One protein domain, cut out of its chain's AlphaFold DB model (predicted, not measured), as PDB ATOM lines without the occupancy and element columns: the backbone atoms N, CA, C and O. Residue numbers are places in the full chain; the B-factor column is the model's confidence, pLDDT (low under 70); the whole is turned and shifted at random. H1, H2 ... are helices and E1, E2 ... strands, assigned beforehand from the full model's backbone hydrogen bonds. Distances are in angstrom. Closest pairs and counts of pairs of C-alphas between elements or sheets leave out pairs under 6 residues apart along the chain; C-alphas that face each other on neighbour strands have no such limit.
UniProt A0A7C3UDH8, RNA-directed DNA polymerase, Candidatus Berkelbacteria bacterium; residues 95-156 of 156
ATOM      1  N   PHE A  95     207.556 177.521 174.804       83.50
ATOM      2  CA  PHE A  95     207.150 176.123 174.989       83.50
ATOM      3  C   PHE A  95     206.843 175.768 176.459       83.50
ATOM      4  O   PHE A  95     205.844 175.115 176.749       83.50
ATOM      5  N   GLY A  96     207.641 176.279 177.404       83.62
ATOM      6  CA  GLY A  96     207.442 176.041 178.840       83.62
ATOM      7  C   GLY A  96     206.207 176.713 179.460       83.62
ATOM      8  O   GLY A  96     205.770 176.292 180.523       83.62
ATOM      9  N   GLN A  97     205.614 177.726 178.817       85.69
ATOM     10  CA  GLN A  97     204.406 178.402 179.325       85.69
ATOM     11  C   GLN A  97     203.118 177.617 179.038       85.69
ATOM     12  O   GLN A  97     202.060 177.945 179.578       85.69
ATOM     13  N   GLY A  98     203.211 176.601 178.182       86.75
ATOM     14  CA  GLY A  98     202.092 175.793 177.740       86.75
ATOM     15  C   GLY A  98     201.234 176.454 176.661       86.75
ATOM     16  O   GLY A  98     201.183 177.678 176.506       86.75
ATOM     17  N   ILE A  99     200.552 175.603 175.899       89.81
ATOM     18  CA  ILE A  99     199.767 175.975 174.720       89.81
ATOM     19  C   ILE A  99     198.293 175.703 175.012       89.81
ATOM     20  O   ILE A  99     197.914 174.565 175.280       89.81
ATOM     21  N   ASP A 100     197.468 176.750 174.967       88.75
ATOM     22  CA  ASP A 100     196.008 176.638 175.062       88.75
ATOM     23  C   ASP A 100     195.466 176.147 173.714       88.75
ATOM     24  O   ASP A 100     195.456 176.894 172.737       88.75
ATOM     25  N   PHE A 101     195.072 174.876 173.647       86.75
ATOM     26  CA  PHE A 101     194.621 174.228 172.421       86.75
ATOM     27  C   PHE A 101     193.441 173.293 172.706       86.75
ATOM     28  O   PHE A 101     193.496 172.442 173.595       86.75
ATOM     29  N   LEU A 102     192.345 173.470 171.960       84.44
ATOM     30  CA  LEU A 102     191.136 172.630 172.003       84.44
ATOM     31  C   LEU A 102     190.553 172.386 173.410       84.44
ATOM     32  O   LEU A 102     189.995 171.331 173.700       84.44
ATOM     33  N   GLY A 103     190.656 173.378 174.301       84.56
ATOM     34  CA  GLY A 103     190.092 173.310 175.655       84.56
ATOM     35  C   GLY A 103     191.029 172.733 176.721       84.56
ATOM     36  O   GLY A 103     190.647 172.683 177.898       84.56
ATOM     37  N   TYR A 104     192.257 172.388 176.339       88.38
ATOM     38  CA  TYR A 104     193.332 171.965 177.228       88.38
ATOM     39  C   TYR A 104     194.499 172.948 177.166       88.38
ATOM     40  O   TYR A 104     194.679 173.660 176.185       88.38
ATOM     41  N   VAL A 105     195.310 172.969 178.218       90.06
ATOM     42  CA  VAL A 105     196.629 173.601 178.199       90.06
ATOM     43  C   VAL A 105     197.661 172.482 178.175       90.06
ATOM     44  O   VAL A 105     197.744 171.680 179.108       90.06
ATOM     45  N   VAL A 106     198.401 172.396 177.074       89.31
ATOM     46  CA  VAL A 106     199.445 171.393 176.852       89.31
ATOM     47  C   VAL A 106     200.763 171.944 177.376       89.31
ATOM     48  O   VAL A 106     201.218 172.978 176.897       89.31
ATOM     49  N   LEU A 107     201.359 171.264 178.352       88.06
ATOM     50  CA  LEU A 107     202.646 171.593 178.964       88.06
ATOM     51  C   LEU A 107     203.679 170.505 178.623       88.06
ATOM     52  O   LEU A 107     203.308 169.398 178.218       88.06
ATOM     53  N   PRO A 108     204.985 170.777 178.788       84.19
ATOM     54  CA  PRO A 108     206.003 169.743 178.651       84.19
ATOM     55  C   PRO A 108     205.742 168.611 179.661       84.19
ATOM     56  O   PRO A 108     205.778 168.819 180.871       84.19
ATOM     57  N   GLY A 109     205.420 167.418 179.158       82.88
ATOM     58  CA  GLY A 109     205.198 166.214 179.967       82.88
ATOM     59  C   GLY A 109     203.795 166.034 180.557       82.88
ATOM     60  O   GLY A 109     203.500 164.946 181.034       82.88
ATOM     61  N   HIS A 110     202.907 167.032 180.490       85.94
ATOM     62  CA  HIS A 110     201.554 166.905 181.039       85.94
ATOM     63  C   HIS A 110     200.528 167.808 180.345       85.94
ATOM     64  O   HIS A 110     200.855 168.740 179.614       85.94
ATOM     65  N   ARG A 111     199.240 167.526 180.553       88.88
ATOM     66  CA  ARG A 111     198.128 168.312 179.995       88.88
ATOM     67  C   ARG A 111     197.152 168.643 181.100       88.88
ATOM     68  O   ARG A 111     196.744 167.740 181.820       88.88
ATOM     69  N   ILE A 112     196.718 169.893 181.188       89.00
ATOM     70  CA  ILE A 112     195.735 170.341 182.182       89.00
ATOM     71  C   ILE A 112     194.485 170.891 181.493       89.00
ATOM     72  O   ILE A 112     194.524 171.323 180.342       89.00
ATOM     73  N   LEU A 113     193.347 170.886 182.187       88.12
ATOM     74  CA  LEU A 113     192.131 171.536 181.688       88.12
ATOM     75  C   LEU A 113     192.291 173.057 181.697       88.12
ATOM     76  O   LEU A 113     192.747 173.636 182.686       88.12
ATOM     77  N   ARG A 114     191.827 173.714 180.628       87.81
ATOM     78  CA  ARG A 114     191.790 175.179 180.554       87.81
ATOM     79  C   ARG A 114     191.029 175.753 181.748       87.81
ATOM     80  O   ARG A 114     189.918 175.310 182.045       87.81
ATOM     81  N   THR A 115     191.570 176.791 182.386       86.06
ATOM     82  CA  THR A 115     191.000 177.403 183.603       86.06
ATOM     83  C   THR A 115     189.518 177.753 183.455       86.06
ATOM     84  O   THR A 115     188.714 177.445 184.332       86.06
ATOM     85  N   LYS A 116     189.123 178.318 182.307       86.94
ATOM     86  CA  LYS A 116     187.719 178.640 182.006       86.94
ATOM     87  C   LYS A 116     186.825 177.393 181.988       86.94
ATOM     88  O   LYS A 116     185.728 177.417 182.541       86.94
ATOM     89  N   THR A 117     187.295 176.306 181.378       85.25
ATOM     90  CA  THR A 117     186.578 175.024 181.312       85.25
ATOM     91  C   THR A 117     186.479 174.385 182.692       85.25
ATOM     92  O   THR A 117     185.393 173.968 183.086       85.25
ATOM     93  N   LYS A 118     187.582 174.384 183.450       85.81
ATOM     94  CA  LYS A 118     187.640 173.922 184.841       85.81
ATOM     95  C   LYS A 118     186.623 174.647 185.724       85.81
ATOM     96  O   LYS A 118     185.841 173.994 186.403       85.81
ATOM     97  N   ASN A 119     186.605 175.979 185.695       86.69
ATOM     98  CA  ASN A 119     185.686 176.760 186.525       86.69
ATOM     99  C   ASN A 119     184.232 176.504 186.120       86.69
ATOM    100  O   ASN A 119     183.394 176.242 186.974       86.69
ATOM    101  N   ARG A 120     183.942 176.471 184.811       86.44
ATOM    102  CA  ARG A 120     182.602 176.146 184.305       86.44
ATOM    103  C   ARG A 120     182.131 174.765 184.761       86.44
ATOM    104  O   ARG A 120     180.965 174.623 185.104       86.44
ATOM    105  N   MET A 121     183.018 173.770 184.730       86.06
ATOM    106  CA  MET A 121     182.731 172.415 185.199       86.06
ATOM    107  C   MET A 121     182.354 172.420 186.681       86.06
ATOM    108  O   MET A 121     181.288 171.926 187.026       86.06
ATOM    109  N   LEU A 122     183.176 173.035 187.535       85.06
ATOM    110  CA  LEU A 122     182.928 173.074 188.979       85.06
ATOM    111  C   LEU A 122     181.626 173.803 189.342       85.06
ATOM    112  O   LEU A 122     180.960 173.410 190.289       85.06
ATOM    113  N   THR A 123     181.234 174.831 188.585       87.31
ATOM    114  CA  THR A 123     179.986 175.574 188.839       87.31
ATOM    115  C   THR A 123     178.732 174.874 188.302       87.31
ATOM    116  O   THR A 123     177.639 175.151 188.780       87.31
ATOM    117  N   ARG A 124     178.846 174.025 187.272       87.50
ATOM    118  CA  ARG A 124     177.681 173.483 186.540       87.50
ATOM    119  C   ARG A 124     177.501 171.974 186.655       87.50
ATOM    120  O   ARG A 124     176.579 171.444 186.032       87.50
ATOM    121  N   VAL A 125     178.383 171.282 187.370       87.81
ATOM    122  CA  VAL A 125     178.296 169.830 187.524       87.81
ATOM    123  C   VAL A 125     176.963 169.432 188.166       87.81
ATOM    124  O   VAL A 125     176.516 170.042 189.132       87.81
ATOM    125  N   ASN A 126     176.313 168.431 187.583       87.31
ATOM    126  CA  ASN A 126     175.113 167.772 188.084       87.31
ATOM    127  C   ASN A 126     175.099 166.315 187.598       87.31
ATOM    128  O   ASN A 126     175.882 165.938 186.724       87.31
ATOM    129  N   ASP A 127     174.178 165.506 188.111       84.38
ATOM    130  CA  ASP A 127     174.144 164.067 187.814       84.38
ATOM    131  C   ASP A 127     173.979 163.759 186.316       84.38
ATOM    132  O   ASP A 127     174.517 162.776 185.813       84.38
ATOM    133  N   LYS A 128     173.308 164.642 185.561       86.88
ATOM    134  CA  LYS A 128     173.076 164.467 184.116       86.88
ATOM    135  C   LYS A 128     174.322 164.720 183.266       86.88
ATOM    136  O   LYS A 128     174.417 164.193 182.162       86.88
ATOM    137  N   ASN A 129     175.251 165.558 183.726       87.06
ATOM    138  CA  ASN A 129     176.439 165.957 182.959       87.06
ATOM    139  C   ASN A 129     177.761 165.442 183.550       87.06
ATOM    140  O   ASN A 129     178.823 165.659 182.956       87.06
ATOM    141  N   LEU A 130     177.696 164.734 184.679       84.69
ATOM    142  CA  LEU A 130     178.849 164.190 185.380       84.69
ATOM    143  C   LEU A 130     179.692 163.278 184.479       84.69
ATOM    144  O   LEU A 130     180.902 163.472 184.386       84.69
ATOM    145  N   ALA A 131     179.063 162.352 183.748       85.31
ATOM    146  CA  ALA A 131     179.760 161.441 182.835       85.31
ATOM    147  C   ALA A 131     180.579 162.192 181.766       85.31
ATOM    148  O   ALA A 131     181.737 161.854 181.506       85.31
ATOM    149  N   SER A 132     180.021 163.267 181.203       84.56
ATOM    150  CA  SER A 132     180.704 164.110 180.215       84.56
ATOM    151  C   SER A 132     181.936 164.801 180.804       84.56
ATOM    152  O   SER A 132     182.990 164.863 180.168       84.56
ATOM    153  N   TYR A 133     181.833 165.306 182.037       84.38
ATOM    154  CA  TYR A 133     182.962 165.932 182.724       84.38
ATOM    155  C   TYR A 133     184.030 164.920 183.146       84.38
ATOM    156  O   TYR A 133     185.220 165.202 182.997       84.38
ATOM    157  N   LEU A 134     183.636 163.721 183.577       82.69
ATOM    158  CA  LEU A 134     184.574 162.636 183.859       82.69
ATOM    159  C   LEU A 134     185.372 162.254 182.604       82.69
ATOM    160  O   LEU A 134     186.601 162.165 182.674       82.69
ATOM    161  N   GLY A 135     184.717 162.158 181.441       83.81
ATOM    162  CA  GLY A 135     185.385 161.944 180.153       83.81
ATOM    163  C   GLY A 135     186.441 163.011 179.841       83.81
ATOM    164  O   GLY A 135     187.578 162.681 179.508       83.81
ATOM    165  N   LEU A 136     186.122 164.293 180.050       81.62
ATOM    166  CA  LEU A 136     187.083 165.391 179.870       81.62
ATOM    167  C   LEU A 136     188.305 165.260 180.786       81.62
ATOM    168  O   LEU A 136     189.428 165.531 180.352       81.62
ATOM    169  N   THR A 137     188.090 164.835 182.034       81.94
ATOM    170  CA  THR A 137     189.165 164.650 183.016       81.94
ATOM    171  C   THR A 137     190.050 163.434 182.728       81.94
ATOM    172  O   THR A 137     191.185 163.384 183.192       81.94
ATOM    173  N   LYS A 138     189.592 162.463 181.928       79.19
ATOM    174  CA  LYS A 138     190.375 161.267 181.567       79.19
ATOM    175  C   LYS A 138     191.631 161.601 180.754       79.19
ATOM    176  O   LYS A 138     192.648 160.933 180.896       79.19
ATOM    177  N   HIS A 139     191.572 162.636 179.917       78.44
ATOM    178  CA  HIS A 139     192.640 162.968 178.965       78.44
ATOM    179  C   HIS A 139     193.675 163.980 179.493       78.44
ATOM    180  O   HIS A 139     194.616 164.339 178.774       78.44
ATOM    181  N   CYS A 140     193.531 164.420 180.744       79.38
ATOM    182  CA  CYS A 140     194.402 165.402 181.384       79.38
ATOM    183  C   CYS A 140     194.792 164.989 182.806       79.38
ATOM    184  O   CYS A 140     194.101 164.211 183.463       79.38
ATOM    185  N   GLU A 141     195.870 165.578 183.310       76.38
ATOM    186  CA  GLU A 141     196.210 165.537 184.722       76.38
ATOM    187  C   GLU A 141     195.167 166.313 185.520       76.38
ATOM    188  O   GLU A 141     195.149 167.542 185.610       76.38
ATOM    189  N   SER A 142     194.231 165.557 186.074       72.31
ATOM    190  CA  SER A 142     193.063 166.083 186.761       72.31
ATOM    191  C   SER A 142     192.925 165.493 188.155       72.31
ATOM    192  O   SER A 142     191.816 165.467 188.675       72.31
ATOM    193  N   TYR A 143     193.997 164.978 188.763       69.19
ATOM    194  CA  TYR A 143     193.926 164.303 190.065       69.19
ATOM    195  C   TYR A 143     193.216 165.174 191.118       69.19
ATOM    196  O   TYR A 143     192.200 164.776 191.687       69.19
ATOM    197  N   SER A 144     193.651 166.428 191.264       70.12
ATOM    198  CA  SER A 144     193.038 167.404 192.177       70.12
ATOM    199  C   SER A 144     191.642 167.877 191.751       70.12
ATOM    200  O   SER A 144     190.922 168.456 192.558       70.12
ATOM    201  N   LEU A 145     191.264 167.683 190.482       73.06
ATOM    202  CA  LEU A 145     189.934 168.019 189.960       73.06
ATOM    203  C   LEU A 145     188.940 166.884 190.170       73.06
ATOM    204  O   LEU A 145     187.815 167.153 190.572       73.06
ATOM    205  N   ARG A 146     189.367 165.639 189.940       70.00
ATOM    206  CA  ARG A 146     188.558 164.440 190.156       70.00
ATOM    207  C   ARG A 146     188.096 164.381 191.604       70.00
ATOM    208  O   ARG A 146     186.899 164.301 191.801       70.00
ATOM    209  N   LYS A 147     188.986 164.617 192.579       72.75
ATOM    210  CA  LYS A 147     188.636 164.693 194.016       72.75
ATOM    211  C   LYS A 147     187.530 165.696 194.374       72.75
ATOM    212  O   LYS A 147     186.959 165.597 195.450       72.75
ATOM    213  N   LYS A 148     187.280 166.701 193.529       75.06
ATOM    214  CA  LYS A 148     186.263 167.740 193.762       75.06
ATOM    215  C   LYS A 148     184.938 167.448 193.058       75.06
ATOM    216  O   LYS A 148     184.001 168.222 193.225       75.06
ATOM    217  N   LEU A 149     184.868 166.397 192.240       73.81
ATOM    218  CA  LEU A 149     183.651 166.001 191.538       73.81
ATOM    219  C   LEU A 149     182.891 164.950 192.367       73.81
ATOM    220  O   LEU A 149     183.516 164.025 192.888       73.81
ATOM    221  N   PRO A 150     181.557 165.056 192.482       63.78
ATOM    222  CA  PRO A 150     180.753 164.028 193.140       63.78
ATOM    223  C   PRO A 150     180.885 162.696 192.381       63.78
ATOM    224  O   PRO A 150     180.871 162.682 191.153       63.78
ATOM    225  N   GLY A 151     181.060 161.579 193.096       62.59
ATOM    226  CA  GLY A 151     181.201 160.241 192.497       62.59
ATOM    227  C   GLY A 151     182.628 159.818 192.126       62.59
ATOM    228  O   GLY A 151     182.814 158.750 191.552       62.59
ATOM    229  N   SER A 152     183.653 160.605 192.469       52.78
ATOM    230  CA  SER A 152     185.058 160.200 192.333       52.78
ATOM    231  C   SER A 152     185.509 159.281 193.479       52.78
ATOM    232  O   SER A 152     186.497 159.569 194.160       52.78
ATOM    233  N   SER A 153     184.786 158.196 193.750       42.91
ATOM    234  CA  SER A 153     185.387 157.080 194.480       42.91
ATOM    235  C   SER A 153     186.477 156.514 193.578       42.91
ATOM    236  O   SER A 153     186.221 156.007 192.491       42.91
ATOM    237  N   VAL A 154     187.711 156.745 194.006       46.31
ATOM    238  CA  VAL A 154     188.943 156.277 193.385       46.31
ATOM    239  C   VAL A 154     188.854 154.758 193.256       46.31
ATOM    240  O   VAL A 154     188.931 154.059 194.258       46.31
ATOM    241  N   THR A 155     188.659 154.249 192.044       36.56
ATOM    242  CA  THR A 155     189.119 152.905 191.696       36.56
ATOM    243  C   THR A 155     190.504 153.073 191.098       36.56
ATOM    244  O   THR A 155     190.647 153.695 190.038       36.56
ATOM    245  N   GLU A 156     191.489 152.629 191.876       33.38
ATOM    246  CA  GLU A 156     192.851 152.313 191.437       33.38
ATOM    247  C   GLU A 156     192.852 151.369 190.229       33.38
ATOM    248  O   GLU A 156     191.898 150.564 190.096       33.38
TER     249      GLU A 156
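This is residues 95 to 156 of the 156 residues of the protein "RNA-directed DNA polymerase" of Candidatus Berkelbacteria bacterium (UniProt A0A7C3UDH8). At one end of the model is a small sheet of three short strands, E1, E2 and E3, and beyond it two helices make a loose pair: H1 leads away from the sheet and H2 folds back alongside it, running the opposite way. The short helix H3 follows after H2, and the printed part ends in a tail, residues 147 to 156, with no named element. The printed part has 62 residues, with three named strands and three named helices in the order E1, E2, E3, H1, H2, H3; the sheet runs E1, E2, E3, all antiparallel. The class is mixed, helices and strands, with helices holding 23 and strands 11 of the 34 residues in named elements. The whole is compact, with a radius of gyration of the C-alphas of 12.0 A, and its outline is only just flat, spanning 37 by 26 by 14 A.

E1, residues 99 to 101, and E2, residues 104 to 107, are a hairpin of antiparallel strands at 152 degrees between their directions. Across it N 101 and O 104 are 2.8 A apart and N 99 and O 106 are 2.9 A apart, both within hydrogen-bond range. E2 and E3, residues 110 to 113, are a second antiparallel hairpin, at 154 degrees, with N 105 and O 112 within hydrogen-bond range at 2.8 A. The three strands form a meander, each strand the antiparallel neighbour of the one before; E1 and E3 are its edge strands and E2 is the inner one. H1, residues 115 to 124, only grazes the sheet, with its residues 115 to 119. H2, residues 130 to 138, is close to H1 but not clearly touching it; their closest C-alphas, those of Met 121 and Tyr 133, are 6.9 A apart. H1 and H2 run opposite ways at a shallow tilt of 25 degrees. H2 is only just not on the sheet, with 4 pairs of C-alphas within 10 A; its C-alpha closest to E3 is that of Thr 137, 7.6 A from that of Leu 113. H3, residues 143 to 146, only just touches H2, with 3 pairs of C-alphas within 8 A, the closest being those of Thr 137 and Arg 146 at 7.2 A. H1 and H3 are only just apart, their closest C-alphas being 8.1 A from each other. H3 is not on the sheet. In H1 and H2 every O i to N i+4 pair is within hydrogen-bond range, while H3, with 4 residues, is too short for such a pair.

E1 begins at C-alpha 99, (199.767, 175.975, 174.720), and is 5.9 A from first to last C-alpha. E2 is 9.5 A long and E3 is 10.5 A long. H1, the longest helix by residues, measures 14.2 A from C-alpha 115, at (191.000, 177.403, 183.603), to C-alpha 124. H2 measures 12.5 A from C-alpha 130 to C-alpha 138. H3 is 5.4 A long and ends at C-alpha 146, (188.558, 164.440, 190.156).

The two C-alphas farthest apart, those of Phe 95 and Asp 127, are 37.4 A from each other. The printed part has no cut, and the links E1 to E2, E2 to E3, E3 to H1, H1 to H2 and H2 to H3 are tight. Its last residue, Glu 156, is also the chain's last. The mean pLDDT of the printed part is 79.5; the model's confidence is low, under 70, at residue 143 and at residues 150 to 156.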